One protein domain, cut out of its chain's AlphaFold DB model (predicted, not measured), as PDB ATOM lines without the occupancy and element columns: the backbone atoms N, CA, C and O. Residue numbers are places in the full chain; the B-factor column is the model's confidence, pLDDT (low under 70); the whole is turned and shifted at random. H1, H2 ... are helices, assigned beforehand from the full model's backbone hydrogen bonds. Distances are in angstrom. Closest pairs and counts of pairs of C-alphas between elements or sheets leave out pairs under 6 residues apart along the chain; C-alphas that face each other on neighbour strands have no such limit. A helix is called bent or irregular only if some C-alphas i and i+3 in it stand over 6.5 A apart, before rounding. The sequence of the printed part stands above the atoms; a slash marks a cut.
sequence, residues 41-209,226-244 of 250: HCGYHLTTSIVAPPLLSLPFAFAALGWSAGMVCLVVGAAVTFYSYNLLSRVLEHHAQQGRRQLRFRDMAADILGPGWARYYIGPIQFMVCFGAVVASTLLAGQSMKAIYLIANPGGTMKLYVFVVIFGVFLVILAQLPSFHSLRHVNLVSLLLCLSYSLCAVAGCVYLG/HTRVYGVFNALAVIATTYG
ATOM      1  N   HIS A  41     105.932 131.804 135.682       72.06
ATOM      2  CA  HIS A  41     106.037 132.865 134.676       72.06
ATOM      3  C   HIS A  41     105.381 134.152 135.180       72.06
ATOM      4  O   HIS A  41     106.034 135.190 135.271       72.06
ATOM      5  N   CYS A  42     104.122 134.055 135.606       75.75
ATOM      6  CA  CYS A  42     103.376 135.171 136.176       75.75
ATOM      7  C   CYS A  42     104.106 135.788 137.384       75.75
ATOM      8  O   CYS A  42     104.333 136.997 137.419       75.75
ATOM      9  N   GLY A  43     104.563 134.959 138.328       76.50
ATOM     10  CA  GLY A  43     105.207 135.411 139.562       76.50
ATOM     11  C   GLY A  43     106.448 136.279 139.340       76.50
ATOM     12  O   GLY A  43     106.532 137.383 139.891       76.50
ATOM     13  N   TYR A  44     107.407 135.839 138.516       73.62
ATOM     14  CA  TYR A  44     108.587 136.673 138.271       73.62
ATOM     15  C   TYR A  44     108.281 137.846 137.337       73.62
ATOM     16  O   TYR A  44     108.877 138.900 137.533       73.62
ATOM     17  N   HIS A  45     107.352 137.727 136.376       72.62
ATOM     18  CA  HIS A  45     106.956 138.864 135.539       72.62
ATOM     19  C   HIS A  45     106.356 139.983 136.393       72.62
ATOM     20  O   HIS A  45     106.858 141.104 136.337       72.62
ATOM     21  N   LEU A  46     105.397 139.662 137.265       77.25
ATOM     22  CA  LEU A  46     104.820 140.603 138.228       77.25
ATOM     23  C   LEU A  46     105.889 141.217 139.136       77.25
ATOM     24  O   LEU A  46     105.921 142.431 139.323       77.25
ATOM     25  N   THR A  47     106.805 140.394 139.651       76.56
ATOM     26  CA  THR A  47     107.901 140.883 140.495       76.56
ATOM     27  C   THR A  47     108.794 141.855 139.723       76.56
ATOM     28  O   THR A  47     109.072 142.943 140.211       76.56
ATOM     29  N   THR A  48     109.199 141.521 138.494       75.19
ATOM     30  CA  THR A  48     110.030 142.403 137.653       75.19
ATOM     31  C   THR A  48     109.316 143.677 137.222       75.19
ATOM     32  O   THR A  48     109.971 144.696 137.049       75.19
ATOM     33  N   SER A  49     107.989 143.654 137.082       73.75
ATOM     34  CA  SER A  49     107.199 144.859 136.812       73.75
ATOM     35  C   SER A  49     107.194 145.817 138.004       73.75
ATOM     36  O   SER A  49     107.201 147.029 137.810       73.75
ATOM     37  N   ILE A  50     107.214 145.290 139.231       74.94
ATOM     38  CA  ILE A  50     107.251 146.095 140.462       74.94
ATOM     39  C   ILE A  50     108.677 146.558 140.780       74.94
ATOM     40  O   ILE A  50     108.870 147.685 141.242       74.94
ATOM     41  N   VAL A  51     109.682 145.712 140.524       73.12
ATOM     42  CA  VAL A  51     111.104 146.030 140.711       73.12
ATOM     43  C   VAL A  51     111.562 146.988 139.611       73.12
ATOM     44  O   VAL A  51     112.201 146.611 138.632       73.12
ATOM     45  N   ALA A  52     111.187 148.251 139.775       70.19
ATOM     46  CA  ALA A  52     111.355 149.304 138.790       70.19
ATOM     47  C   ALA A  52     112.276 150.424 139.316       70.19
ATOM     48  O   ALA A  52     112.433 150.585 140.533       70.19
ATOM     49  N   PRO A  53     112.840 151.259 138.418       70.00
ATOM     50  CA  PRO A  53     113.644 152.433 138.766       70.00
ATOM     51  C   PRO A  53     113.145 153.304 139.936       70.00
ATOM     52  O   PRO A  53     113.996 153.742 140.711       70.00
ATOM     53  N   PRO A  54     111.825 153.533 140.142       71.94
ATOM     54  CA  PRO A  54     111.335 154.323 141.275       71.94
ATOM     55  C   PRO A  54     111.779 153.809 142.653       71.94
ATOM     56  O   PRO A  54     111.974 154.617 143.561       71.94
ATOM     57  N   LEU A  55     112.019 152.499 142.814       79.81
ATOM     58  CA  LEU A  55     112.503 151.928 144.079       79.81
ATOM     59  C   LEU A  55     113.868 152.488 144.489       79.81
ATOM     60  O   LEU A  55     114.131 152.673 145.677       79.81
ATOM     61  N   LEU A  56     114.724 152.812 143.516       83.12
ATOM     62  CA  LEU A  56     116.044 153.394 143.771       83.12
ATOM     63  C   LEU A  56     115.950 154.825 144.320       83.12
ATOM     64  O   LEU A  56     116.916 155.337 144.878       83.12
ATOM     65  N   SER A  57     114.787 155.470 144.194       86.75
ATOM     66  CA  SER A  57     114.512 156.804 144.731       86.75
ATOM     67  C   SER A  57     113.883 156.778 146.130       86.75
ATOM     68  O   SER A  57     113.715 157.839 146.733       86.75
ATOM     69  N   LEU A  58     113.579 155.602 146.697       90.12
ATOM     70  CA  LEU A  58     113.038 155.500 148.057       90.12
ATOM     71  C   LEU A  58     113.961 156.098 149.133       90.12
ATOM     72  O   LEU A  58     113.443 156.828 149.975       90.12
ATOM     73  N   PRO A  59     115.296 155.901 149.117       90.12
ATOM     74  CA  PRO A  59     116.170 156.545 150.100       90.12
ATOM     75  C   PRO A  59     116.052 158.073 150.080       90.12
ATOM     76  O   PRO A  59     116.016 158.708 151.131       90.12
ATOM     77  N   PHE A  60     115.916 158.663 148.889       89.56
ATOM     78  CA  PHE A  60     115.690 160.098 148.726       89.56
ATOM     79  C   PHE A  60     114.332 160.530 149.303       89.56
ATOM     80  O   PHE A  60     114.259 161.519 150.030       89.56
ATOM     81  N   ALA A  61     113.264 159.766 149.047       92.69
ATOM     82  CA  ALA A  61     111.947 160.044 149.619       92.69
ATOM     83  C   ALA A  61     111.957 159.971 151.158       92.69
ATOM     84  O   ALA A  61     111.385 160.828 151.832       92.69
ATOM     85  N   PHE A  62     112.659 158.986 151.721       93.69
ATOM     86  CA  PHE A  62     112.816 158.817 153.165       93.69
ATOM     87  C   PHE A  62     113.653 159.926 153.803       93.69
ATOM     88  O   PHE A  62     113.335 160.353 154.910       93.69
ATOM     89  N   ALA A  63     114.677 160.431 153.114       91.56
ATOM     90  CA  ALA A  63     115.456 161.570 153.595       91.56
ATOM     91  C   ALA A  63     114.608 162.852 153.708       91.56
ATOM     92  O   ALA A  63     114.837 163.664 154.601       91.56
ATOM     93  N   ALA A  64     113.612 163.021 152.833       92.25
ATOM     94  CA  ALA A  64     112.729 164.185 152.838       92.25
ATOM     95  C   ALA A  64     111.527 164.055 153.798       92.25
ATOM     96  O   ALA A  64     111.145 165.040 154.426       92.25
ATOM     97  N   LEU A  65     110.927 162.863 153.925       92.88
ATOM     98  CA  LEU A  65     109.786 162.610 154.826       92.88
ATOM     99  C   LEU A  65     110.203 162.271 156.261       92.88
ATOM    100  O   LEU A  65     109.418 162.448 157.193       92.88
ATOM    101  N   GLY A  66     111.411 161.748 156.442       92.38
ATOM    102  CA  GLY A  66     111.809 161.046 157.653       92.38
ATOM    103  C   GLY A  66     111.342 159.587 157.663       92.38
ATOM    104  O   GLY A  66     110.438 159.171 156.932       92.38
ATOM    105  N   TRP A  67     111.973 158.791 158.526       91.69
ATOM    106  CA  TRP A  67     111.787 157.338 158.572       91.69
ATOM    107  C   TRP A  67     110.348 156.908 158.889       91.69
ATOM    108  O   TRP A  67     109.791 156.048 158.209       91.69
ATOM    109  N   SER A  68     109.735 157.514 159.911       92.50
ATOM    110  CA  SER A  68     108.391 157.149 160.372       92.50
ATOM    111  C   SER A  68     107.322 157.472 159.329       92.50
ATOM    112  O   SER A  68     106.557 156.589 158.948       92.50
ATOM    113  N   ALA A  69     107.298 158.707 158.827       93.88
ATOM    114  CA  ALA A  69     106.348 159.125 157.802       93.88
ATOM    115  C   ALA A  69     106.559 158.354 156.491       93.88
ATOM    116  O   ALA A  69     105.584 157.886 155.909       93.88
ATOM    117  N   GLY A  70     107.812 158.131 156.075       94.44
ATOM    118  CA  GLY A  70     108.131 157.294 154.916       94.44
ATOM    119  C   GLY A  70     107.563 155.876 155.040       94.44
ATOM    120  O   GLY A  70     106.916 155.390 154.113       94.44
ATOM    121  N   MET A  71     107.723 155.235 156.204       95.50
ATOM    122  CA  MET A  71     107.170 153.901 156.463       95.50
ATOM    123  C   MET A  71     105.638 153.888 156.442       95.50
ATOM    124  O   MET A  71     105.040 153.010 155.824       95.50
ATOM    125  N   VAL A  72     104.991 154.876 157.070       96.38
ATOM    126  CA  VAL A  72     103.525 155.009 157.036       96.38
ATOM    127  C   VAL A  72     103.034 155.161 155.596       96.38
ATOM    128  O   VAL A  72     102.116 154.450 155.192       96.38
ATOM    129  N   CYS A  73     103.669 156.019 154.793       95.06
ATOM    130  CA  CYS A  73     103.316 156.207 153.387       95.06
ATOM    131  C   CYS A  73     103.485 154.925 152.558       95.06
ATOM    132  O   CYS A  73     102.617 154.633 151.737       95.06
ATOM    133  N   LEU A  74     104.547 154.140 152.787       93.50
ATOM    134  CA  LEU A  74     104.712 152.831 152.143       93.50
ATOM    135  C   LEU A  74     103.591 151.864 152.535       93.50
ATOM    136  O   LEU A  74     102.957 151.270 151.670       93.50
ATOM    137  N   VAL A  75     103.306 151.713 153.829       95.31
ATOM    138  CA  VAL A  75     102.275 150.773 154.298       95.31
ATOM    139  C   VAL A  75     100.895 151.158 153.767       95.31
ATOM    140  O   VAL A  75     100.161 150.297 153.282       95.31
ATOM    141  N   VAL A  76     100.554 152.449 153.797       95.50
ATOM    142  CA  VAL A  76      99.296 152.958 153.234       95.50
ATOM    143  C   VAL A  76      99.244 152.722 151.726       95.50
ATOM    144  O   VAL A  76      98.240 152.208 151.236       95.50
ATOM    145  N   GLY A  77     100.320 153.029 150.996       92.31
ATOM    146  CA  GLY A  77     100.413 152.761 149.560       92.31
ATOM    147  C   GLY A  77     100.207 151.281 149.241       92.31
ATOM    148  O   GLY A  77      99.361 150.940 148.420       92.31
ATOM    149  N   ALA A  78     100.882 150.391 149.970       91.50
ATOM    150  CA  ALA A  78     100.732 148.948 149.820       91.50
ATOM    151  C   ALA A  78      99.293 148.479 150.087       91.50
ATOM    152  O   ALA A  78      98.761 147.690 149.308       91.50
ATOM    153  N   ALA A  79      98.647 148.978 151.144       94.31
ATOM    154  CA  ALA A  79      97.271 148.625 151.479       94.31
ATOM    155  C   ALA A  79      96.278 149.083 150.398       94.31
ATOM    156  O   ALA A  79      95.437 148.295 149.962       94.31
ATOM    157  N   VAL A  80      96.404 150.329 149.927       93.62
ATOM    158  CA  VAL A  80      95.558 150.885 148.858       93.62
ATOM    159  C   VAL A  80      95.740 150.100 147.564       93.62
ATOM    160  O   VAL A  80      94.756 149.716 146.927       93.62
ATOM    161  N   THR A  81      96.983 149.817 147.185       89.88
ATOM    162  CA  THR A  81      97.306 149.072 145.967       89.88
ATOM    163  C   THR A  81      96.815 147.635 146.041       89.88
ATOM    164  O   THR A  81      96.174 147.163 145.103       89.88
ATOM    165  N   PHE A  82      97.024 146.952 147.168       89.62
ATOM    166  CA  PHE A  82      96.503 145.607 147.393       89.62
ATOM    167  C   PHE A  82      94.976 145.571 147.290       89.62
ATOM    168  O   PHE A  82      94.425 144.731 146.575       89.62
ATOM    169  N   TYR A  83      94.284 146.501 147.951       92.56
ATOM    170  CA  TYR A  83      92.829 146.604 147.875       92.56
ATOM    171  C   TYR A  83      92.347 146.862 146.441       92.56
ATOM    172  O   TYR A  83      91.450 146.174 145.954       92.56
ATOM    173  N   SER A  84      92.997 147.785 145.729       90.12
ATOM    174  CA  SER A  84      92.664 148.120 144.340       90.12
ATOM    175  C   SER A  84      92.841 146.923 143.402       90.12
ATOM    176  O   SER A  84      91.949 146.650 142.601       90.12
ATOM    177  N   TYR A  85      93.928 146.152 143.537       87.00
ATOM    178  CA  TYR A  85      94.135 144.932 142.744       87.00
ATOM    179  C   TYR A  85      93.129 143.827 143.068       87.00
ATOM    180  O   TYR A  85      92.739 143.090 142.165       87.00
ATOM    181  N   ASN A  86      92.671 143.720 144.317       89.25
ATOM    182  CA  ASN A  86      91.613 142.775 144.683       89.25
ATOM    183  C   ASN A  86      90.261 143.158 144.071       89.25
ATOM    184  O   ASN A  86      89.531 142.292 143.598       89.25
ATOM    185  N   LEU A  87      89.910 144.446 144.057       89.94
ATOM    186  CA  LEU A  87      88.702 144.902 143.364       89.94
ATOM    187  C   LEU A  87      88.807 144.653 141.859       89.94
ATOM    188  O   LEU A  87      87.871 144.142 141.245       89.94
ATOM    189  N   LEU A  88      89.967 144.963 141.283       87.69
ATOM    190  CA  LEU A  88      90.246 144.751 139.872       87.69
ATOM    191  C   LEU A  88      90.108 143.274 139.478       87.69
ATOM    192  O   LEU A  88      89.427 142.963 138.504       87.69
ATOM    193  N   SER A  89      90.699 142.358 140.251       86.25
ATOM    194  CA  SER A  89      90.628 140.921 139.969       86.25
ATOM    195  C   SER A  89      89.202 140.379 140.055       86.25
ATOM    196  O   SER A  89      88.816 139.561 139.228       86.25
ATOM    197  N   ARG A  90      88.383 140.881 140.990       89.44
ATOM    198  CA  ARG A  90      86.956 140.529 141.088       89.44
ATOM    199  C   ARG A  90      86.173 140.945 139.846       89.44
ATOM    200  O   ARG A  90      85.331 140.180 139.384       89.44
ATOM    201  N   VAL A  91      86.447 142.134 139.309       87.56
ATOM    202  CA  VAL A  91      85.801 142.621 138.081       87.56
ATOM    203  C   VAL A  91      86.248 141.804 136.867       87.56
ATOM    204  O   VAL A  91      85.408 141.400 136.064       87.56
ATOM    205  N   LEU A  92      87.547 141.506 136.756       85.50
ATOM    206  CA  LEU A  92      88.085 140.655 135.689       85.50
ATOM    207  C   LEU A  92      87.461 139.253 135.714       85.50
ATOM    208  O   LEU A  92      87.007 138.772 134.679       85.50
ATOM    209  N   GLU A  93      87.375 138.637 136.893       86.56
ATOM    210  CA  GLU A  93      86.755 137.325 137.091       86.56
ATOM    211  C   GLU A  93      85.263 137.341 136.718       86.56
ATOM    212  O   GLU A  93      84.791 136.460 136.002       86.56
ATOM    213  N   HIS A  94      84.520 138.373 137.129       87.88
ATOM    214  CA  HIS A  94      83.102 138.512 136.790       87.88
ATOM    215  C   HIS A  94      82.864 138.573 135.272       87.88
ATOM    216  O   HIS A  94      81.987 137.884 134.751       87.88
ATOM    217  N   HIS A  95      83.663 139.358 134.543       84.44
ATOM    218  CA  HIS A  95      83.556 139.429 133.086       84.44
ATOM    219  C   HIS A  95      84.033 138.144 132.397       84.44
ATOM    220  O   HIS A  95      83.423 137.718 131.415       84.44
ATOM    221  N   ALA A  96      85.062 137.478 132.930       84.44
ATOM    222  CA  ALA A  96      85.509 136.182 132.426       84.44
ATOM    223  C   ALA A  96      84.404 135.114 132.538       84.44
ATOM    224  O   ALA A  96      84.173 134.380 131.578       84.44
ATOM    225  N   GLN A  97      83.655 135.088 133.647       86.81
ATOM    226  CA  GLN A  97      82.501 134.195 133.841       86.81
ATOM    227  C   GLN A  97      81.353 134.462 132.853       86.81
ATOM    228  O   GLN A  97      80.596 133.553 132.526       86.81
ATOM    229  N   GLN A  98      81.250 135.684 132.327       85.81
ATOM    230  CA  GLN A  98      80.309 136.063 131.263       85.81
ATOM    231  C   GLN A  98      80.845 135.771 129.848       85.81
ATOM    232  O   GLN A  98      80.248 136.195 128.862       85.81
ATOM    233  N   GLY A  99      81.994 135.098 129.727       82.50
ATOM    234  CA  GLY A  99      82.653 134.823 128.448       82.50
ATOM    235  C   GLY A  99      83.408 136.018 127.856       82.50
ATOM    236  O   GLY A  99      83.884 135.941 126.725       82.50
ATOM    237  N   ARG A 100      83.555 137.123 128.600       80.75
ATOM    238  CA  ARG A 100      84.210 138.366 128.162       80.75
ATOM    239  C   ARG A 100      85.554 138.555 128.867       80.75
ATOM    240  O   ARG A 100      85.677 139.352 129.794       80.75
ATOM    241  N   ARG A 101      86.591 137.835 128.433       78.69
ATOM    242  CA  ARG A 101      87.937 137.987 129.009       78.69
ATOM    243  C   ARG A 101      88.558 139.329 128.606       78.69
ATOM    244  O   ARG A 101      88.809 139.579 127.430       78.69
ATOM    245  N   GLN A 102      88.820 140.181 129.592       78.75
ATOM    246  CA  GLN A 102      89.402 141.507 129.390       78.75
ATOM    247  C   GLN A 102      90.927 141.427 129.377       78.75
ATOM    248  O   GLN A 102      91.552 141.239 130.413       78.75
ATOM    249  N   LEU A 103      91.526 141.606 128.199       73.69
ATOM    250  CA  LEU A 103      92.977 141.481 128.006       73.69
ATOM    251  C   LEU A 103      93.729 142.810 128.144       73.69
ATOM    252  O   LEU A 103      94.956 142.832 128.207       73.69
ATOM    253  N   ARG A 104      93.021 143.947 128.138       75.62
ATOM    254  CA  ARG A 104      93.636 145.282 128.168       75.62
ATOM    255  C   ARG A 104      92.940 146.168 129.194       75.62
ATOM    256  O   ARG A 104      91.716 146.264 129.213       75.62
ATOM    257  N   PHE A 105      93.731 146.917 129.967       78.19
ATOM    258  CA  PHE A 105      93.217 147.915 130.917       78.19
ATOM    259  C   PHE A 105      92.252 148.916 130.273       78.19
ATOM    260  O   PHE A 105      91.277 149.320 130.897       78.19
ATOM    261  N   ARG A 106      92.507 149.311 129.018       77.25
ATOM    262  CA  ARG A 106      91.652 150.251 128.284       77.25
ATOM    263  C   ARG A 106      90.272 149.673 127.977       77.25
ATOM    264  O   ARG A 106      89.296 150.413 128.035       77.25
ATOM    265  N   ASP A 107      90.205 148.391 127.636       80.31
ATOM    266  CA  ASP A 107      88.951 147.737 127.251       80.31
ATOM    267  C   ASP A 107      88.068 147.576 128.494       80.31
ATOM    268  O   ASP A 107      86.916 148.002 128.510       80.31
ATOM    269  N   MET A 108      88.681 147.169 129.605       83.69
ATOM    270  CA  MET A 108      88.031 147.162 130.909       83.69
ATOM    271  C   MET A 108      87.600 148.567 131.368       83.69
ATOM    272  O   MET A 108      86.490 148.742 131.864       83.69
ATOM    273  N   ALA A 109      88.438 149.594 131.196       86.06
ATOM    274  CA  ALA A 109      88.057 150.966 131.529       86.06
ATOM    275  C   ALA A 109      86.851 151.442 130.703       86.06
ATOM    276  O   ALA A 109      86.006 152.167 131.227       86.06
ATOM    277  N   ALA A 110      86.761 151.036 129.432       86.69
ATOM    278  CA  ALA A 110      85.628 151.351 128.565       86.69
ATOM    279  C   ALA A 110      84.346 150.649 129.016       86.69
ATOM    280  O   ALA A 110      83.285 151.267 128.959       86.69
ATOM    281  N   ASP A 111      84.448 149.418 129.512       84.69
ATOM    282  CA  ASP A 111      83.305 148.678 130.046       84.69
ATOM    283  C   ASP A 111      82.814 149.231 131.395       84.69
ATOM    284  O   ASP A 111      81.608 149.319 131.614       84.69
ATOM    285  N   ILE A 112      83.720 149.661 132.284       86.12
ATOM    286  CA  ILE A 112      83.357 150.172 133.619       86.12
ATOM    287  C   ILE A 112      82.889 151.634 133.570       86.12
ATOM    288  O   ILE A 112      81.891 151.992 134.191       86.12
ATOM    289  N   LEU A 113      83.634 152.504 132.881       88.75
ATOM    290  CA  LEU A 113      83.419 153.960 132.903       88.75
ATOM    291  C   LEU A 113      82.716 154.480 131.642       88.75
ATOM    292  O   LEU A 113      82.353 155.656 131.564       88.75
ATOM    293  N   GLY A 114      82.539 153.628 130.636       89.88
ATOM    294  CA  GLY A 114      82.053 154.008 129.319       89.88
ATOM    295  C   GLY A 114      83.172 154.477 128.374       89.88
ATOM    296  O   GLY A 114      84.229 154.960 128.802       89.88
ATOM    297  N   PRO A 115      82.943 154.401 127.049       88.75
ATOM    298  CA  PRO A 115      83.966 154.662 126.033       88.75
ATOM    299  C   PRO A 115      84.501 156.104 126.048       88.75
ATOM    300  O   PRO A 115      85.661 156.332 125.704       88.75
ATOM    301  N   GLY A 116      83.682 157.077 126.466       91.19
ATOM    302  CA  GLY A 116      84.096 158.476 126.601       91.19
ATOM    303  C   GLY A 116      85.142 158.666 127.701       91.19
ATOM    304  O   GLY A 116      86.255 159.115 127.429       91.19
ATOM    305  N   TRP A 117      84.817 158.267 128.933       91.00
ATOM    306  CA  TRP A 117      85.722 158.381 130.081       91.00
ATOM    307  C   TRP A 117      86.993 157.548 129.903       91.00
ATOM    308  O   TRP A 117      88.094 158.031 130.173       91.00
ATOM    309  N   ALA A 118      86.879 156.335 129.362       88.50
ATOM    310  CA  ALA A 118      88.046 155.506 129.084       88.50
ATOM    311  C   ALA A 118      89.019 156.164 128.093       88.50
ATOM    312  O   ALA A 118      90.233 156.139 128.300       88.50
ATOM    313  N   ARG A 119      88.506 156.799 127.032       88.06
ATOM    314  CA  ARG A 119      89.349 157.453 126.021       88.06
ATOM    315  C   ARG A 119      89.936 158.776 126.505       88.06
ATOM    316  O   ARG A 119      91.115 159.011 126.263       88.06
ATOM    317  N   TYR A 120      89.132 159.637 127.124       91.06
ATOM    318  CA  TYR A 120      89.524 161.027 127.391       91.06
ATOM    319  C   TYR A 120      90.044 161.277 128.806       91.06
ATOM    320  O   TYR A 120      90.738 162.266 129.011       91.06
ATOM    321  N   TYR A 121      89.760 160.394 129.764       89.38
ATOM    322  CA  TYR A 121      90.262 160.514 131.133       89.38
ATOM    323  C   TYR A 121      91.359 159.484 131.421       89.38
ATOM    324  O   TYR A 121      92.496 159.851 131.710       89.38
ATOM    325  N   ILE A 122      91.058 158.191 131.256       88.62
ATOM    326  CA  ILE A 122      92.024 157.115 131.539       88.62
ATOM    327  C   ILE A 122      93.157 157.092 130.508       88.62
ATOM    328  O   ILE A 122      94.322 156.975 130.882       88.62
ATOM    329  N   GLY A 123      92.833 157.257 129.221       87.69
ATOM    330  CA  GLY A 123      93.807 157.256 128.127       87.69
ATOM    331  C   GLY A 123      94.991 158.212 128.344       87.69
ATOM    332  O   GLY A 123      96.134 157.751 128.320       87.69
ATOM    333  N   PRO A 124      94.763 159.516 128.596       91.69
ATOM    334  CA  PRO A 124      95.843 160.463 128.869       91.69
ATOM    335  C   PRO A 124      96.667 160.123 130.113       91.69
ATOM    336  O   PRO A 124      97.890 160.227 130.067       91.69
ATOM    337  N   ILE A 125      96.032 159.680 131.205       89.00
ATOM    338  CA  ILE A 125      96.739 159.287 132.435       89.00
ATOM    339  C   ILE A 125      97.662 158.098 132.153       89.00
ATOM    340  O   ILE A 125      98.851 158.152 132.466       89.00
ATOM    341  N   GLN A 126      97.146 157.058 131.494       86.56
ATOM    342  CA  GLN A 126      97.931 155.886 131.113       86.56
ATOM    343  C   GLN A 126      99.090 156.266 130.185       86.56
ATOM    344  O   GLN A 126     100.214 155.810 130.386       86.56
ATOM    345  N   PHE A 127      98.846 157.138 129.200       88.94
ATOM    346  CA  PHE A 127      99.892 157.623 128.303       88.94
ATOM    347  C   PHE A 127     100.994 158.368 129.061       88.94
ATOM    348  O   PHE A 127     102.167 158.062 128.862       88.94
ATOM    349  N   MET A 128     100.637 159.299 129.952       89.50
ATOM    350  CA  MET A 128     101.613 160.047 130.750       89.50
ATOM    351  C   MET A 128     102.466 159.124 131.624       89.50
ATOM    352  O   MET A 128     103.685 159.289 131.660       89.50
ATOM    353  N   VAL A 129     101.854 158.130 132.276       85.00
ATOM    354  CA  VAL A 129     102.573 157.152 133.110       85.00
ATOM    355  C   VAL A 129     103.534 156.314 132.264       85.00
ATOM    356  O   VAL A 129     104.719 156.235 132.585       85.00
ATOM    357  N   CYS A 130     103.066 155.735 131.155       86.06
ATOM    358  CA  CYS A 130     103.910 154.913 130.284       86.06
ATOM    359  C   CYS A 130     105.044 155.726 129.645       86.06
ATOM    360  O   CYS A 130     106.194 155.287 129.643       86.06
ATOM    361  N   PHE A 131     104.743 156.920 129.132       89.62
ATOM    362  CA  PHE A 131     105.738 157.817 128.550       89.62
ATOM    363  C   PHE A 131     106.790 158.224 129.586       89.62
ATOM    364  O   PHE A 131     107.990 158.108 129.333       89.62
ATOM    365  N   GLY A 132     106.346 158.633 130.779       88.38
ATOM    366  CA  GLY A 132     107.225 158.988 131.887       88.38
ATOM    367  C   GLY A 132     108.136 157.834 132.299       88.38
ATOM    368  O   GLY A 132     109.342 158.034 132.443       88.38
ATOM    369  N   ALA A 133     107.599 156.616 132.411       85.06
ATOM    370  CA  ALA A 133     108.373 155.424 132.751       85.06
ATOM    371  C   ALA A 133     109.469 155.121 131.713       85.06
ATOM    372  O   ALA A 133     110.609 154.831 132.093       85.06
ATOM    373  N   VAL A 134     109.163 155.236 130.415       88.12
ATOM    374  CA  VAL A 134     110.146 155.040 129.334       88.12
ATOM    375  C   VAL A 134     111.246 156.101 129.396       88.12
ATOM    376  O   VAL A 134     112.430 155.758 129.363       88.12
ATOM    377  N   VAL A 135     110.884 157.379 129.541       91.00
ATOM    378  CA  VAL A 135     111.855 158.482 129.641       91.00
ATOM    379  C   VAL A 135     112.754 158.310 130.867       91.00
ATOM    380  O   VAL A 135     113.979 158.344 130.738       91.00
ATOM    381  N   ALA A 136     112.169 158.067 132.042       88.38
ATOM    382  CA  ALA A 136     112.908 157.903 133.292       88.38
ATOM    383  C   ALA A 136     113.871 156.709 133.235       88.38
ATOM    384  O   ALA A 136     115.044 156.846 133.585       88.38
ATOM    385  N   SER A 137     113.409 155.562 132.728       87.12
ATOM    386  CA  SER A 137     114.240 154.361 132.584       87.12
ATOM    387  C   SER A 137     115.400 154.585 131.612       87.12
ATOM    388  O   SER A 137     116.521 154.159 131.881       87.12
ATOM    389  N   THR A 138     115.163 155.314 130.517       92.88
ATOM    390  CA  THR A 138     116.202 155.639 129.527       92.88
ATOM    391  C   THR A 138     117.272 156.559 130.109       92.88
ATOM    392  O   THR A 138     118.469 156.327 129.924       92.88
ATOM    393  N   LEU A 139     116.859 157.591 130.851       93.00
ATOM    394  CA  LEU A 139     117.785 158.504 131.522       93.00
ATOM    395  C   LEU A 139     118.610 157.783 132.586       93.00
ATOM    396  O   LEU A 139     119.828 157.966 132.629       93.00
ATOM    397  N   LEU A 140     117.970 156.943 133.405       91.44
ATOM    398  CA  LEU A 140     118.657 156.166 134.431       91.44
ATOM    399  C   LEU A 140     119.682 155.212 133.811       91.44
ATOM    400  O   LEU A 140     120.827 155.176 134.250       91.44
ATOM    401  N   ALA A 141     119.314 154.478 132.762       92.44
ATOM    402  CA  ALA A 141     120.247 153.585 132.086       92.44
ATOM    403  C   ALA A 141     121.430 154.346 131.463       92.44
ATOM    404  O   ALA A 141     122.577 153.917 131.590       92.44
ATOM    405  N   GLY A 142     121.178 155.511 130.855       95.69
ATOM    406  CA  GLY A 142     122.233 156.391 130.347       95.69
ATOM    407  C   GLY A 142     123.186 156.877 131.447       95.69
ATOM    408  O   GLY A 142     124.403 156.871 131.253       95.69
ATOM    409  N   GLN A 143     122.651 157.252 132.615       94.94
ATOM    410  CA  GLN A 143     123.437 157.628 133.798       94.94
ATOM    411  C   GLN A 143     124.304 156.457 134.281       94.94
ATOM    412  O   GLN A 143     125.509 156.626 134.467       94.94
ATOM    413  N   SER A 144     123.719 155.263 134.403       93.94
ATOM    414  CA  SER A 144     124.419 154.047 134.828       93.94
ATOM    415  C   SER A 144     125.546 153.658 133.870       93.94
ATOM    416  O   SER A 144     126.664 153.397 134.309       93.94
ATOM    417  N   MET A 145     125.308 153.679 132.555       96.06
ATOM    418  CA  MET A 145     126.353 153.386 131.565       96.06
ATOM    419  C   MET A 145     127.480 154.418 131.589       96.06
ATOM    420  O   MET A 145     128.650 154.048 131.499       96.06
ATOM    421  N   LYS A 146     127.150 155.705 131.760       96.44
ATOM    422  CA  LYS A 146     128.169 156.749 131.917       96.44
ATOM    423  C   LYS A 146     129.008 156.523 133.176       96.44
ATOM    424  O   LYS A 146     130.220 156.707 133.129       96.44
ATOM    425  N   ALA A 147     128.388 156.123 134.285       95.50
ATOM    426  CA  ALA A 147     129.106 155.811 135.517       95.50
ATOM    427  C   ALA A 147     130.088 154.646 135.312       95.50
ATOM    428  O   ALA A 147     131.257 154.773 135.662       95.50
ATOM    429  N   ILE A 148     129.654 153.562 134.657       96.06
ATOM    430  CA  ILE A 148     130.524 152.424 134.302       96.06
ATOM    431  C   ILE A 148     131.691 152.882 133.416       96.06
ATOM    432  O   ILE A 148     132.841 152.524 133.671       96.06
ATOM    433  N   TYR A 149     131.416 153.712 132.407       96.62
ATOM    434  CA  TYR A 149     132.444 154.275 131.533       96.62
ATOM    435  C   TYR A 149     133.495 155.085 132.303       96.62
ATOM    436  O   TYR A 149     134.684 154.920 132.047       96.62
ATOM    437  N   LEU A 150     133.082 155.918 133.261       96.69
ATOM    438  CA  LEU A 150     134.005 156.718 134.071       96.69
ATOM    439  C   LEU A 150     134.802 155.878 135.077       96.69
ATOM    440  O   LEU A 150     135.935 156.228 135.383       96.69
ATOM    441  N   ILE A 151     134.251 154.762 135.562       96.31
ATOM    442  CA  ILE A 151     135.003 153.809 136.393       96.31
ATOM    443  C   ILE A 151     136.105 153.137 135.564       96.31
ATOM    444  O   ILE A 151     137.232 153.004 136.033       96.31
ATOM    445  N   ALA A 152     135.797 152.737 134.327       95.69
ATOM    446  CA  ALA A 152     136.763 152.101 133.433       95.69
ATOM    447  C   ALA A 152     137.784 153.092 132.842       95.69
ATOM    448  O   ALA A 152     138.933 152.728 132.601       95.69
ATOM    449  N   ASN A 153     137.373 154.339 132.601       96.00
ATOM    450  CA  ASN A 153     138.211 155.404 132.063       96.00
ATOM    451  C   ASN A 153     137.918 156.746 132.770       96.00
ATOM    452  O   ASN A 153     137.098 157.535 132.283       96.00
ATOM    453  N   PRO A 154     138.614 157.047 133.884       92.25
ATOM    454  CA  PRO A 154     138.369 158.247 134.694       92.25
ATOM    455  C   PRO A 154     138.535 159.582 133.954       92.25
ATOM    456  O   PRO A 154     137.953 160.584 134.360       92.25
ATOM    457  N   GLY A 155     139.299 159.608 132.855       92.19
ATOM    458  CA  GLY A 155     139.494 160.789 132.001       92.19
ATOM    459  C   GLY A 155     138.493 160.907 130.845       92.19
ATOM    460  O   GLY A 155     138.693 161.706 129.931       92.19
ATOM    461  N   GLY A 156     137.450 160.080 130.830       93.12
ATOM    462  CA  GLY A 156     136.508 160.004 129.726       93.12
ATOM    463  C   GLY A 156     135.708 161.291 129.493       93.12
ATOM    464  O   GLY A 156     135.061 161.816 130.396       93.12
ATOM    465  N   THR A 157     135.685 161.783 128.251       95.88
ATOM    466  CA  THR A 157     135.038 163.058 127.874       95.88
ATOM    467  C   THR A 157     133.636 162.894 127.282       95.88
ATOM    468  O   THR A 157     132.960 163.885 126.980       95.88
ATOM    469  N   MET A 158     133.163 161.653 127.112       96.00
ATOM    470  CA  MET A 158     131.858 161.380 126.507       96.00
ATOM    471  C   MET A 158     130.704 161.963 127.334       96.00
ATOM    472  O   MET A 158     130.582 161.770 128.549       96.00
ATOM    473  N   LYS A 159     129.813 162.681 126.646       96.75
ATOM    474  CA  LYS A 159     128.658 163.349 127.255       96.75
ATOM    475  C   LYS A 159     127.525 162.358 127.533       96.75
ATOM    476  O   LYS A 159     127.352 161.373 126.823       96.75
ATOM    477  N   LEU A 160     126.708 162.661 128.548       96.44
ATOM    478  CA  LEU A 160     125.604 161.800 128.997       96.44
ATOM    479  C   LEU A 160     124.621 161.454 127.873       96.44
ATOM    480  O   LEU A 160     124.203 160.306 127.773       96.44
ATOM    481  N   TYR A 161     124.283 162.422 127.013       96.94
ATOM    482  CA  TYR A 161     123.316 162.191 125.939       96.94
ATOM    483  C   TYR A 161     123.753 161.067 124.989       96.94
ATOM    484  O   TYR A 161     122.894 160.407 124.419       96.94
ATOM    485  N   VAL A 162     125.060 160.809 124.842       97.75
ATOM    486  CA  VAL A 162     125.556 159.713 123.998       97.75
ATOM    487  C   VAL A 162     125.122 158.368 124.578       97.75
ATOM    488  O   VAL A 162     124.573 157.539 123.863       97.75
ATOM    489  N   PHE A 163     125.273 158.182 125.890       97.62
ATOM    490  CA  PHE A 163     124.814 156.982 126.591       97.62
ATOM    491  C   PHE A 163     123.285 156.858 126.582       97.62
ATOM    492  O   PHE A 163     122.761 155.768 126.375       97.62
ATOM    493  N   VAL A 164     122.560 157.971 126.733       97.44
ATOM    494  CA  VAL A 164     121.088 157.994 126.619       97.44
ATOM    495  C   VAL A 164     120.642 157.541 125.224       97.44
ATOM    496  O   VAL A 164     119.746 156.710 125.115       97.44
ATOM    497  N   VAL A 165     121.294 158.025 124.160       97.19
ATOM    498  CA  VAL A 165     121.004 157.619 122.775       97.19
ATOM    499  C   VAL A 165     121.339 156.147 122.543       97.19
ATOM    500  O   VAL A 165     120.524 155.441 121.959       97.19
ATOM    501  N   ILE A 166     122.481 155.658 123.043       96.75
ATOM    502  CA  ILE A 166     122.855 154.234 122.961       96.75
ATOM    503  C   ILE A 166     121.764 153.353 123.589       96.75
ATOM    504  O   ILE A 166     121.322 152.387 122.966       96.75
ATOM    505  N   PHE A 167     121.279 153.709 124.784       95.12
ATOM    506  CA  PHE A 167     120.195 152.959 125.420       95.12
ATOM    507  C   PHE A 167     118.872 153.085 124.662       95.12
ATOM    508  O   PHE A 167     118.137 152.111 124.547       95.12
ATOM    509  N   GLY A 168     118.571 154.265 124.118       95.00
ATOM    510  CA  GLY A 168     117.382 154.486 123.299       95.00
ATOM    511  C   GLY A 168     117.352 153.583 122.064       95.00
ATOM    512  O   GLY A 168     116.337 152.946 121.799       95.00
ATOM    513  N   VAL A 169     118.476 153.454 121.349       95.38
ATOM    514  CA  VAL A 169     118.604 152.520 120.215       95.38
ATOM    515  C   VAL A 169     118.385 151.077 120.672       95.38
ATOM    516  O   VAL A 169     117.641 150.335 120.033       95.38
ATOM    517  N   PHE A 170     118.969 150.688 121.807       91.88
ATOM    518  CA  PHE A 170     118.746 149.370 122.399       91.88
ATOM    519  C   PHE A 170     117.265 149.118 122.741       91.88
ATOM    520  O   PHE A 170     116.733 148.056 122.415       91.88
ATOM    521  N   LEU A 171     116.564 150.101 123.317       90.12
ATOM    522  CA  LEU A 171     115.127 150.007 123.591       90.12
ATOM    523  C   LEU A 171     114.292 149.872 122.315       90.12
ATOM    524  O   LEU A 171     113.342 149.096 122.307       90.12
ATOM    525  N   VAL A 172     114.644 150.574 121.233       90.88
ATOM    526  CA  VAL A 172     113.952 150.441 119.937       90.88
ATOM    527  C   VAL A 172     114.080 149.020 119.388       90.88
ATOM    528  O   VAL A 172     113.095 148.487 118.875       90.88
ATOM    529  N   ILE A 173     115.253 148.393 119.533       89.75
ATOM    530  CA  ILE A 173     115.481 146.990 119.150       89.75
ATOM    531  C   ILE A 173     114.611 146.058 120.003       89.75
ATOM    532  O   ILE A 173     113.910 145.210 119.455       89.75
ATOM    533  N   LEU A 174     114.605 146.236 121.329       84.12
ATOM    534  CA  LEU A 174     113.766 145.432 122.224       84.12
ATOM    535  C   LEU A 174     112.268 145.613 121.950       84.12
ATOM    536  O   LEU A 174     111.517 144.646 122.045       84.12
ATOM    537  N   ALA A 175     111.833 146.816 121.568       84.44
ATOM    538  CA  ALA A 175     110.440 147.112 121.245       84.44
ATOM    539  C   ALA A 175     109.930 146.375 119.993       84.44
ATOM    540  O   ALA A 175     108.721 146.282 119.805       84.44
ATOM    541  N   GLN A 176     110.822 145.827 119.158       85.44
ATOM    542  CA  GLN A 176     110.423 144.978 118.029       85.44
ATOM    543  C   GLN A 176     110.005 143.564 118.469       85.44
ATOM    544  O   GLN A 176     109.475 142.804 117.658       85.44
ATOM    545  N   LEU A 177     110.252 143.178 119.729       79.81
ATOM    546  CA  LEU A 177     109.863 141.865 120.235       79.81
ATOM    547  C   LEU A 177     108.340 141.812 120.451       79.81
ATOM    548  O   LEU A 177     107.799 142.601 121.224       79.81
ATOM    549  N   PRO A 178     107.634 140.860 119.817       68.19
ATOM    550  CA  PRO A 178     106.176 140.899 119.709       68.19
ATOM    551  C   PRO A 178     105.436 140.487 120.990       68.19
ATOM    552  O   PRO A 178     104.218 140.629 121.052       68.19
ATOM    553  N   SER A 179     106.122 139.933 122.001       69.88
ATOM    554  CA  SER A 179     105.458 139.419 123.204       69.88
ATOM    555  C   SER A 179     106.332 139.427 124.460       69.88
ATOM    556  O   SER A 179     107.548 139.247 124.386       69.88
ATOM    557  N   PHE A 180     105.698 139.524 125.635       66.38
ATOM    558  CA  PHE A 180     106.367 139.377 126.938       66.38
ATOM    559  C   PHE A 180     107.055 138.023 127.108       66.38
ATOM    560  O   PHE A 180     108.125 137.945 127.708       66.38
ATOM    561  N   HIS A 181     106.484 136.968 126.525       68.31
ATOM    562  CA  HIS A 181     107.088 135.641 126.537       68.31
ATOM    563  C   HIS A 181     108.475 135.638 125.865       68.31
ATOM    564  O   HIS A 181     109.380 134.939 126.315       68.31
ATOM    565  N   SER A 182     108.691 136.463 124.833       72.88
ATOM    566  CA  SER A 182     110.004 136.634 124.192       72.88
ATOM    567  C   SER A 182     111.039 137.296 125.114       72.88
ATOM    568  O   SER A 182     112.234 137.066 124.954       72.88
ATOM    569  N   LEU A 183     110.593 138.076 126.105       73.31
ATOM    570  CA  LEU A 183     111.440 138.775 127.079       73.31
ATOM    571  C   LEU A 183     111.660 137.989 128.377       73.31
ATOM    572  O   LEU A 183     112.413 138.430 129.242       73.31
ATOM    573  N   ARG A 184     111.049 136.810 128.524       75.00
ATOM    574  CA  ARG A 184     111.037 136.041 129.777       75.00
ATOM    575  C   ARG A 184     112.423 135.808 130.386       75.00
ATOM    576  O   ARG A 184     112.609 135.949 131.590       75.00
ATOM    577  N   HIS A 185     113.413 135.494 129.549       81.38
ATOM    578  CA  HIS A 185     114.780 135.233 129.997       81.38
ATOM    579  C   HIS A 185     115.504 136.524 130.390       81.38
ATOM    580  O   HIS A 185     116.231 136.534 131.378       81.38
ATOM    581  N   VAL A 186     115.254 137.620 129.667       81.38
ATOM    582  CA  VAL A 186     115.781 138.950 130.009       81.38
ATOM    583  C   VAL A 186     115.223 139.400 131.358       81.38
ATOM    584  O   VAL A 186     115.987 139.816 132.227       81.38
ATOM    585  N   ASN A 187     113.918 139.228 131.577       80.75
ATOM    586  CA  ASN A 187     113.279 139.543 132.853       80.75
ATOM    587  C   ASN A 187     113.816 138.672 133.993       80.75
ATOM    588  O   ASN A 187     114.099 139.199 135.065       80.75
ATOM    589  N   LEU A 188     114.018 137.370 133.771       82.50
ATOM    590  CA  LEU A 188     114.602 136.488 134.784       82.50
ATOM    591  C   LEU A 188     116.018 136.931 135.182       82.50
ATOM    592  O   LEU A 188     116.320 137.027 136.368       82.50
ATOM    593  N   VAL A 189     116.879 137.244 134.207       87.25
ATOM    594  CA  VAL A 189     118.230 137.762 134.481       87.25
ATOM    595  C   VAL A 189     118.156 139.096 135.225       87.25
ATOM    596  O   VAL A 189     118.856 139.277 136.221       87.25
ATOM    597  N   SER A 190     117.274 140.003 134.799       83.94
ATOM    598  CA  SER A 190     117.046 141.278 135.484       83.94
ATOM    599  C   SER A 190     116.625 141.070 136.937       83.94
ATOM    600  O   SER A 190     117.159 141.731 137.823       83.94
ATOM    601  N   LEU A 191     115.717 140.126 137.205       83.88
ATOM    602  CA  LEU A 191     115.292 139.797 138.563       83.88
ATOM    603  C   LEU A 191     116.475 139.339 139.419       83.88
ATOM    604  O   LEU A 191     116.666 139.848 140.520       83.88
ATOM    605  N   LEU A 192     117.291 138.413 138.909       88.75
ATOM    606  CA  LEU A 192     118.464 137.908 139.626       88.75
ATOM    607  C   LEU A 192     119.477 139.021 139.921       88.75
ATOM    608  O   LEU A 192     120.014 139.080 141.029       88.75
ATOM    609  N   LEU A 193     119.709 139.930 138.971       89.06
ATOM    610  CA  LEU A 193     120.579 141.092 139.167       89.06
ATOM    611  C   LEU A 193     120.022 142.047 140.229       89.06
ATOM    612  O   LEU A 193     120.768 142.482 141.105       89.06
ATOM    613  N   CYS A 194     118.718 142.333 140.207       85.19
ATOM    614  CA  CYS A 194     118.073 143.178 141.210       85.19
ATOM    615  C   CYS A 194     118.116 142.561 142.615       85.19
ATOM    616  O   CYS A 194     118.383 143.272 143.587       85.19
ATOM    617  N   LEU A 195     117.890 141.250 142.735       87.25
ATOM    618  CA  LEU A 195     118.010 140.528 144.005       87.25
ATOM    619  C   LEU A 195     119.451 140.546 144.517       87.25
ATOM    620  O   LEU A 195     119.678 140.825 145.691       87.25
ATOM    621  N   SER A 196     120.423 140.328 143.629       90.62
ATOM    622  CA  SER A 196     121.850 140.380 143.964       90.62
ATOM    623  C   SER A 196     122.258 141.774 144.442       90.62
ATOM    624  O   SER A 196     122.888 141.910 145.486       90.62
ATOM    625  N   TYR A 197     121.842 142.822 143.725       87.75
ATOM    626  CA  TYR A 197     122.060 144.209 144.132       87.75
ATOM    627  C   TYR A 197     121.448 144.499 145.506       87.75
ATOM    628  O   TYR A 197     122.126 145.042 146.375       87.75
ATOM    629  N   SER A 198     120.193 144.095 145.721       88.00
ATOM    630  CA  SER A 198     119.489 144.315 146.990       88.00
ATOM    631  C   SER A 198     120.182 143.596 148.145       88.00
ATOM    632  O   SER A 198     120.369 144.183 149.209       88.00
ATOM    633  N   LEU A 199     120.629 142.355 147.929       91.81
ATOM    634  CA  LEU A 199     121.380 141.588 148.919       91.81
ATOM    635  C   LEU A 199     122.710 142.268 149.261       91.81
ATOM    636  O   LEU A 199     123.019 142.429 150.439       91.81
ATOM    637  N   CYS A 200     123.469 142.713 148.256       93.31
ATOM    638  CA  CYS A 200     124.718 143.449 148.463       93.31
ATOM    639  C   CYS A 200     124.491 144.769 149.211       93.31
ATOM    640  O   CYS A 200     125.251 145.091 150.122       93.31
ATOM    641  N   ALA A 201     123.444 145.519 148.859       90.19
ATOM    642  CA  ALA A 201     123.093 146.768 149.527       90.19
ATOM    643  C   ALA A 201     122.729 146.529 151.000       90.19
ATOM    644  O   ALA A 201     123.257 147.206 151.878       90.19
ATOM    645  N   VAL A 202     121.891 145.527 151.289       91.56
ATOM    646  CA  VAL A 202     121.528 145.148 152.663       91.56
ATOM    647  C   VAL A 202     122.755 144.682 153.442       91.56
ATOM    648  O   VAL A 202     122.989 145.171 154.545       91.56
ATOM    649  N   ALA A 203     123.567 143.788 152.873       94.12
ATOM    650  CA  ALA A 203     124.783 143.293 153.512       94.12
ATOM    651  C   ALA A 203     125.769 144.432 153.815       94.12
ATOM    652  O   ALA A 203     126.308 144.495 154.918       94.12
ATOM    653  N   GLY A 204     125.951 145.368 152.878       92.69
ATOM    654  CA  GLY A 204     126.762 146.567 153.073       92.69
ATOM    655  C   GLY A 204     126.223 147.458 154.193       92.69
ATOM    656  O   GLY A 204     126.979 147.842 155.081       92.69
ATOM    657  N   CYS A 205     124.917 147.736 154.206       90.00
ATOM    658  CA  CYS A 205     124.275 148.521 155.265       90.00
ATOM    659  C   CYS A 205     124.423 147.869 156.646       90.00
ATOM    660  O   CYS A 205     124.738 148.564 157.612       90.00
ATOM    661  N   VAL A 206     124.225 146.549 156.747       91.25
ATOM    662  CA  VAL A 206     124.416 145.798 157.998       91.25
ATOM    663  C   VAL A 206     125.874 145.881 158.436       91.25
ATOM    664  O   VAL A 206     126.131 146.299 159.559       91.25
ATOM    665  N   TYR A 207     126.818 145.576 157.542       92.44
ATOM    666  CA  TYR A 207     128.249 145.616 157.836       92.44
ATOM    667  C   TYR A 207     128.705 146.994 158.332       92.44
ATOM    668  O   TYR A 207     129.339 147.083 159.383       92.44
ATOM    669  N   LEU A 208     128.348 148.078 157.629       89.38
ATOM    670  CA  LEU A 208     128.685 149.437 158.066       89.38
ATOM    671  C   LEU A 208     128.025 149.773 159.408       89.38
ATOM    672  O   LEU A 208     128.681 150.349 160.275       89.38
ATOM    673  N   GLY A 209     126.755 149.404 159.586       87.81
ATOM    674  CA  GLY A 209     125.981 149.693 160.793       87.81
ATOM    675  C   GLY A 209     126.431 148.930 162.042       87.81
ATOM    676  O   GLY A 209     126.185 149.409 163.148       87.81
ATOM    677  N   HIS A 226     110.944 175.782 153.398       91.06
ATOM    678  CA  HIS A 226     110.538 175.655 151.999       91.06
ATOM    679  C   HIS A 226     111.061 174.363 151.367       91.06
ATOM    680  O   HIS A 226     110.278 173.627 150.762       91.06
ATOM    681  N   THR A 227     112.345 174.039 151.554       89.81
ATOM    682  CA  THR A 227     112.929 172.789 151.042       89.81
ATOM    683  C   THR A 227     112.221 171.569 151.615       89.81
ATOM    684  O   THR A 227     111.945 170.622 150.880       89.81
ATOM    685  N   ARG A 228     111.855 171.598 152.901       90.19
ATOM    686  CA  ARG A 228     111.106 170.512 153.544       90.19
ATOM    687  C   ARG A 228     109.728 170.321 152.922       90.19
ATOM    688  O   ARG A 228     109.381 169.197 152.580       90.19
ATOM    689  N   VAL A 229     108.963 171.396 152.728       92.88
ATOM    690  CA  VAL A 229     107.620 171.305 152.129       92.88
ATOM    691  C   VAL A 229     107.687 170.726 150.713       92.88
ATOM    692  O   VAL A 229     106.978 169.768 150.413       92.88
ATOM    693  N   TYR A 230     108.577 171.238 149.858       92.44
ATOM    694  CA  TYR A 230     108.755 170.686 148.509       92.44
ATOM    695  C   TYR A 230     109.279 169.244 148.531       92.44
ATOM    696  O   TYR A 230     108.837 168.413 147.735       92.44
ATOM    697  N   GLY A 231     110.176 168.932 149.468       92.31
ATOM    698  CA  GLY A 231     110.694 167.588 149.693       92.31
ATOM    699  C   GLY A 231     109.591 166.590 150.037       92.31
ATOM    700  O   GLY A 231     109.555 165.513 149.448       92.31
ATOM    701  N   VAL A 232     108.655 166.962 150.916       94.12
ATOM    702  CA  VAL A 232     107.498 166.131 151.288       94.12
ATOM    703  C   VAL A 232     106.643 165.808 150.064       94.12
ATOM    704  O   VAL A 232     106.365 164.636 149.813       94.12
ATOM    705  N   PHE A 233     106.262 166.808 149.263       94.00
ATOM    706  CA  PHE A 233     105.452 166.567 148.060       94.00
ATOM    707  C   PHE A 233     106.164 165.665 147.050       94.00
ATOM    708  O   PHE A 233     105.555 164.743 146.505       94.00
ATOM    709  N   ASN A 234     107.461 165.891 146.834       92.25
ATOM    710  CA  ASN A 234     108.249 165.068 145.924       92.25
ATOM    711  C   ASN A 234     108.377 163.622 146.437       92.25
ATOM    712  O   ASN A 234     108.196 162.666 145.687       92.25
ATOM    713  N   ALA A 235     108.618 163.446 147.734       93.00
ATOM    714  CA  ALA A 235     108.722 162.135 148.359       93.00
ATOM    715  C   ALA A 235     107.411 161.342 148.295       93.00
ATOM    716  O   ALA A 235     107.433 160.153 147.977       93.00
ATOM    717  N   LEU A 236     106.268 161.996 148.527       93.50
ATOM    718  CA  LEU A 236     104.949 161.381 148.352       93.50
ATOM    719  C   LEU A 236     104.737 160.917 146.906       93.50
ATOM    720  O   LEU A 236     104.273 159.798 146.691       93.50
ATOM    721  N   ALA A 237     105.127 161.727 145.918       90.62
ATOM    722  CA  ALA A 237     105.033 161.361 144.504       90.62
ATOM    723  C   ALA A 237     105.929 160.160 144.144       90.62
ATOM    724  O   ALA A 237     105.487 159.246 143.441       90.62
ATOM    725  N   VAL A 238     107.165 160.123 144.657       89.62
ATOM    726  CA  VAL A 238     108.101 158.997 144.482       89.62
ATOM    727  C   VAL A 238     107.533 157.708 145.082       89.62
ATOM    728  O   VAL A 238     107.514 156.668 144.416       89.62
ATOM    729  N   ILE A 239     107.023 157.771 146.316       91.31
ATOM    730  CA  ILE A 239     106.414 156.614 146.984       91.31
ATOM    731  C   ILE A 239     105.178 156.142 146.212       91.31
ATOM    732  O   ILE A 239     105.069 154.956 145.916       91.31
ATOM    733  N   ALA A 240     104.286 157.049 145.812       88.75
ATOM    734  CA  ALA A 240     103.092 156.693 145.046       88.75
ATOM    735  C   ALA A 240     103.443 156.004 143.714       88.75
ATOM    736  O   ALA A 240     102.837 154.996 143.353       88.75
ATOM    737  N   THR A 241     104.473 156.491 143.016       84.81
ATOM    738  CA  THR A 241     104.917 155.934 141.727       84.81
ATOM    739  C   THR A 241     105.513 154.531 141.869       84.81
ATOM    740  O   THR A 241     105.425 153.726 140.943       84.81
ATOM    741  N   THR A 242     106.058 154.186 143.039       85.62
ATOM    742  CA  THR A 242     106.540 152.824 143.331       85.62
ATOM    743  C   THR A 242     105.417 151.789 143.218       85.62
ATOM    744  O   THR A 242     105.647 150.673 142.753       85.62
ATOM    745  N   TYR A 243     104.187 152.169 143.566       84.88
ATOM    746  CA  TYR A 243     103.022 151.288 143.527       84.88
ATOM    747  C   TYR A 243     102.248 151.308 142.199       84.88
ATOM    748  O   TYR A 243     101.324 150.516 142.023       84.88
ATOM    749  N   GLY A 244     102.611 152.186 141.257       72.50
ATOM    750  CA  GLY A 244     101.887 152.395 139.997       72.50
ATOM    751  C   GLY A 244     102.233 151.426 138.858       72.50
ATOM    752  O   GLY A 244     101.715 151.595 137.758       72.50
TER     753      GLY A 244
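This is residues 41 to 209 and 226 to 244 of the 250 residues of the protein "Aa_trans domain-containing protein" of Hordeum vulgare subsp. vulgare (UniProt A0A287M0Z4). What shape do the helices make? The long helix H3 and the still longer arm H4b of helix H4 make a wide V, joined at its point through a link and the short arm H4a, which folds back along H4b; H2 spans the V's open side, with H7 packed on it. H5 crosses H4b at residues 138 to 146, and H1 packs on H6, whose residues 196 to 209 stick out. What is it made of? The printed part has 188 residues with seven named helices, H1 to H7 in order, and no named strand: it is all helix. It is only just loose, close to compact, with a radius of gyration of the C-alphas of 19.8 A and spans of 63 by 43 by 33 A.

What does the first helix meet? H1, residues 41 to 50, touches residues 184 to 191 alone of H6, residues 180 to 209, at a steep tilt of 55 degrees; the closest C-alphas, of Thr 48 and Leu 191, are 5.9 A apart. What surrounds the next helix? H2, residues 53 to 65, H3, residues 67 to 97, and H7, residues 226 to 242, form a bundle, a group of helices in touch. H2 and H7 touch, opposite ways at a shallow tilt of 33 degrees, only just short of steep, with C-alphas 61 and 235 closest at 4.0 A; H2 and H3 touch only at the corner, and only just, with 3 pairs of C-alphas within 8 A, the closest Phe 62 and Gly 70 at 5.2 A. H3 touches H7, the C-alphas of Gly 77 and Ala 240 being closest at 6.6 A. How does H4 run? By its hydrogen bonds H4, residues 105 to 152, was assigned as one helix, but it is bent, C-alphas 112 and 115 being 8.8 A apart; arms H4a, residues 105 to 112, and H4b, residues 115 to 152, touch, closest at C-alphas 110 and 118, 4.8 A. H4b touches H5, residues 160 to 174, at a steep tilt of 57 degrees, with C-alphas 142 and 164 closest at 4.2 A, and only just touches H2, about perpendicular, with 3 pairs of C-alphas within 8 A, the closest Pro 53 and Ser 137 at 6.5 A. Are the backbones even? Every O i to N i+4 pair is within hydrogen-bond range in H1, H3, H4a, H5 and H7, against 5 of 9 in H2, 30 of 34 in H4b and 24 of 26 in H6. H2 and H6 are irregular: C-alphas 56 and 59 are 7.1 A apart, and C-alphas 182 and 185 are 7.6 A apart.

Where does the printed part begin? H1 begins at C-alpha 41, (106.037, 132.865, 134.676). How long are the longer helices? From first to last C-alpha H3 measures 44.8 A, H4b 53.4 A and H6 40.5 A; H4b ends at C-alpha 152, (136.763, 152.101, 133.433). Where does the last helix end? H7 ends at C-alpha 242, (106.540, 152.824, 143.331).

How far does it reach? The two C-alphas farthest apart, of Gln 98 and Gly 155, are 64.1 A apart. Is it unbroken? Residues 210 to 225 are not printed, and C-alphas 209 and 226 are 31.5 A apart across the cut; of the links printed whole, none is long. Where is confidence low? Residues 178 to 181 are under 70 in pLDDT; the mean of the printed part is 87.8.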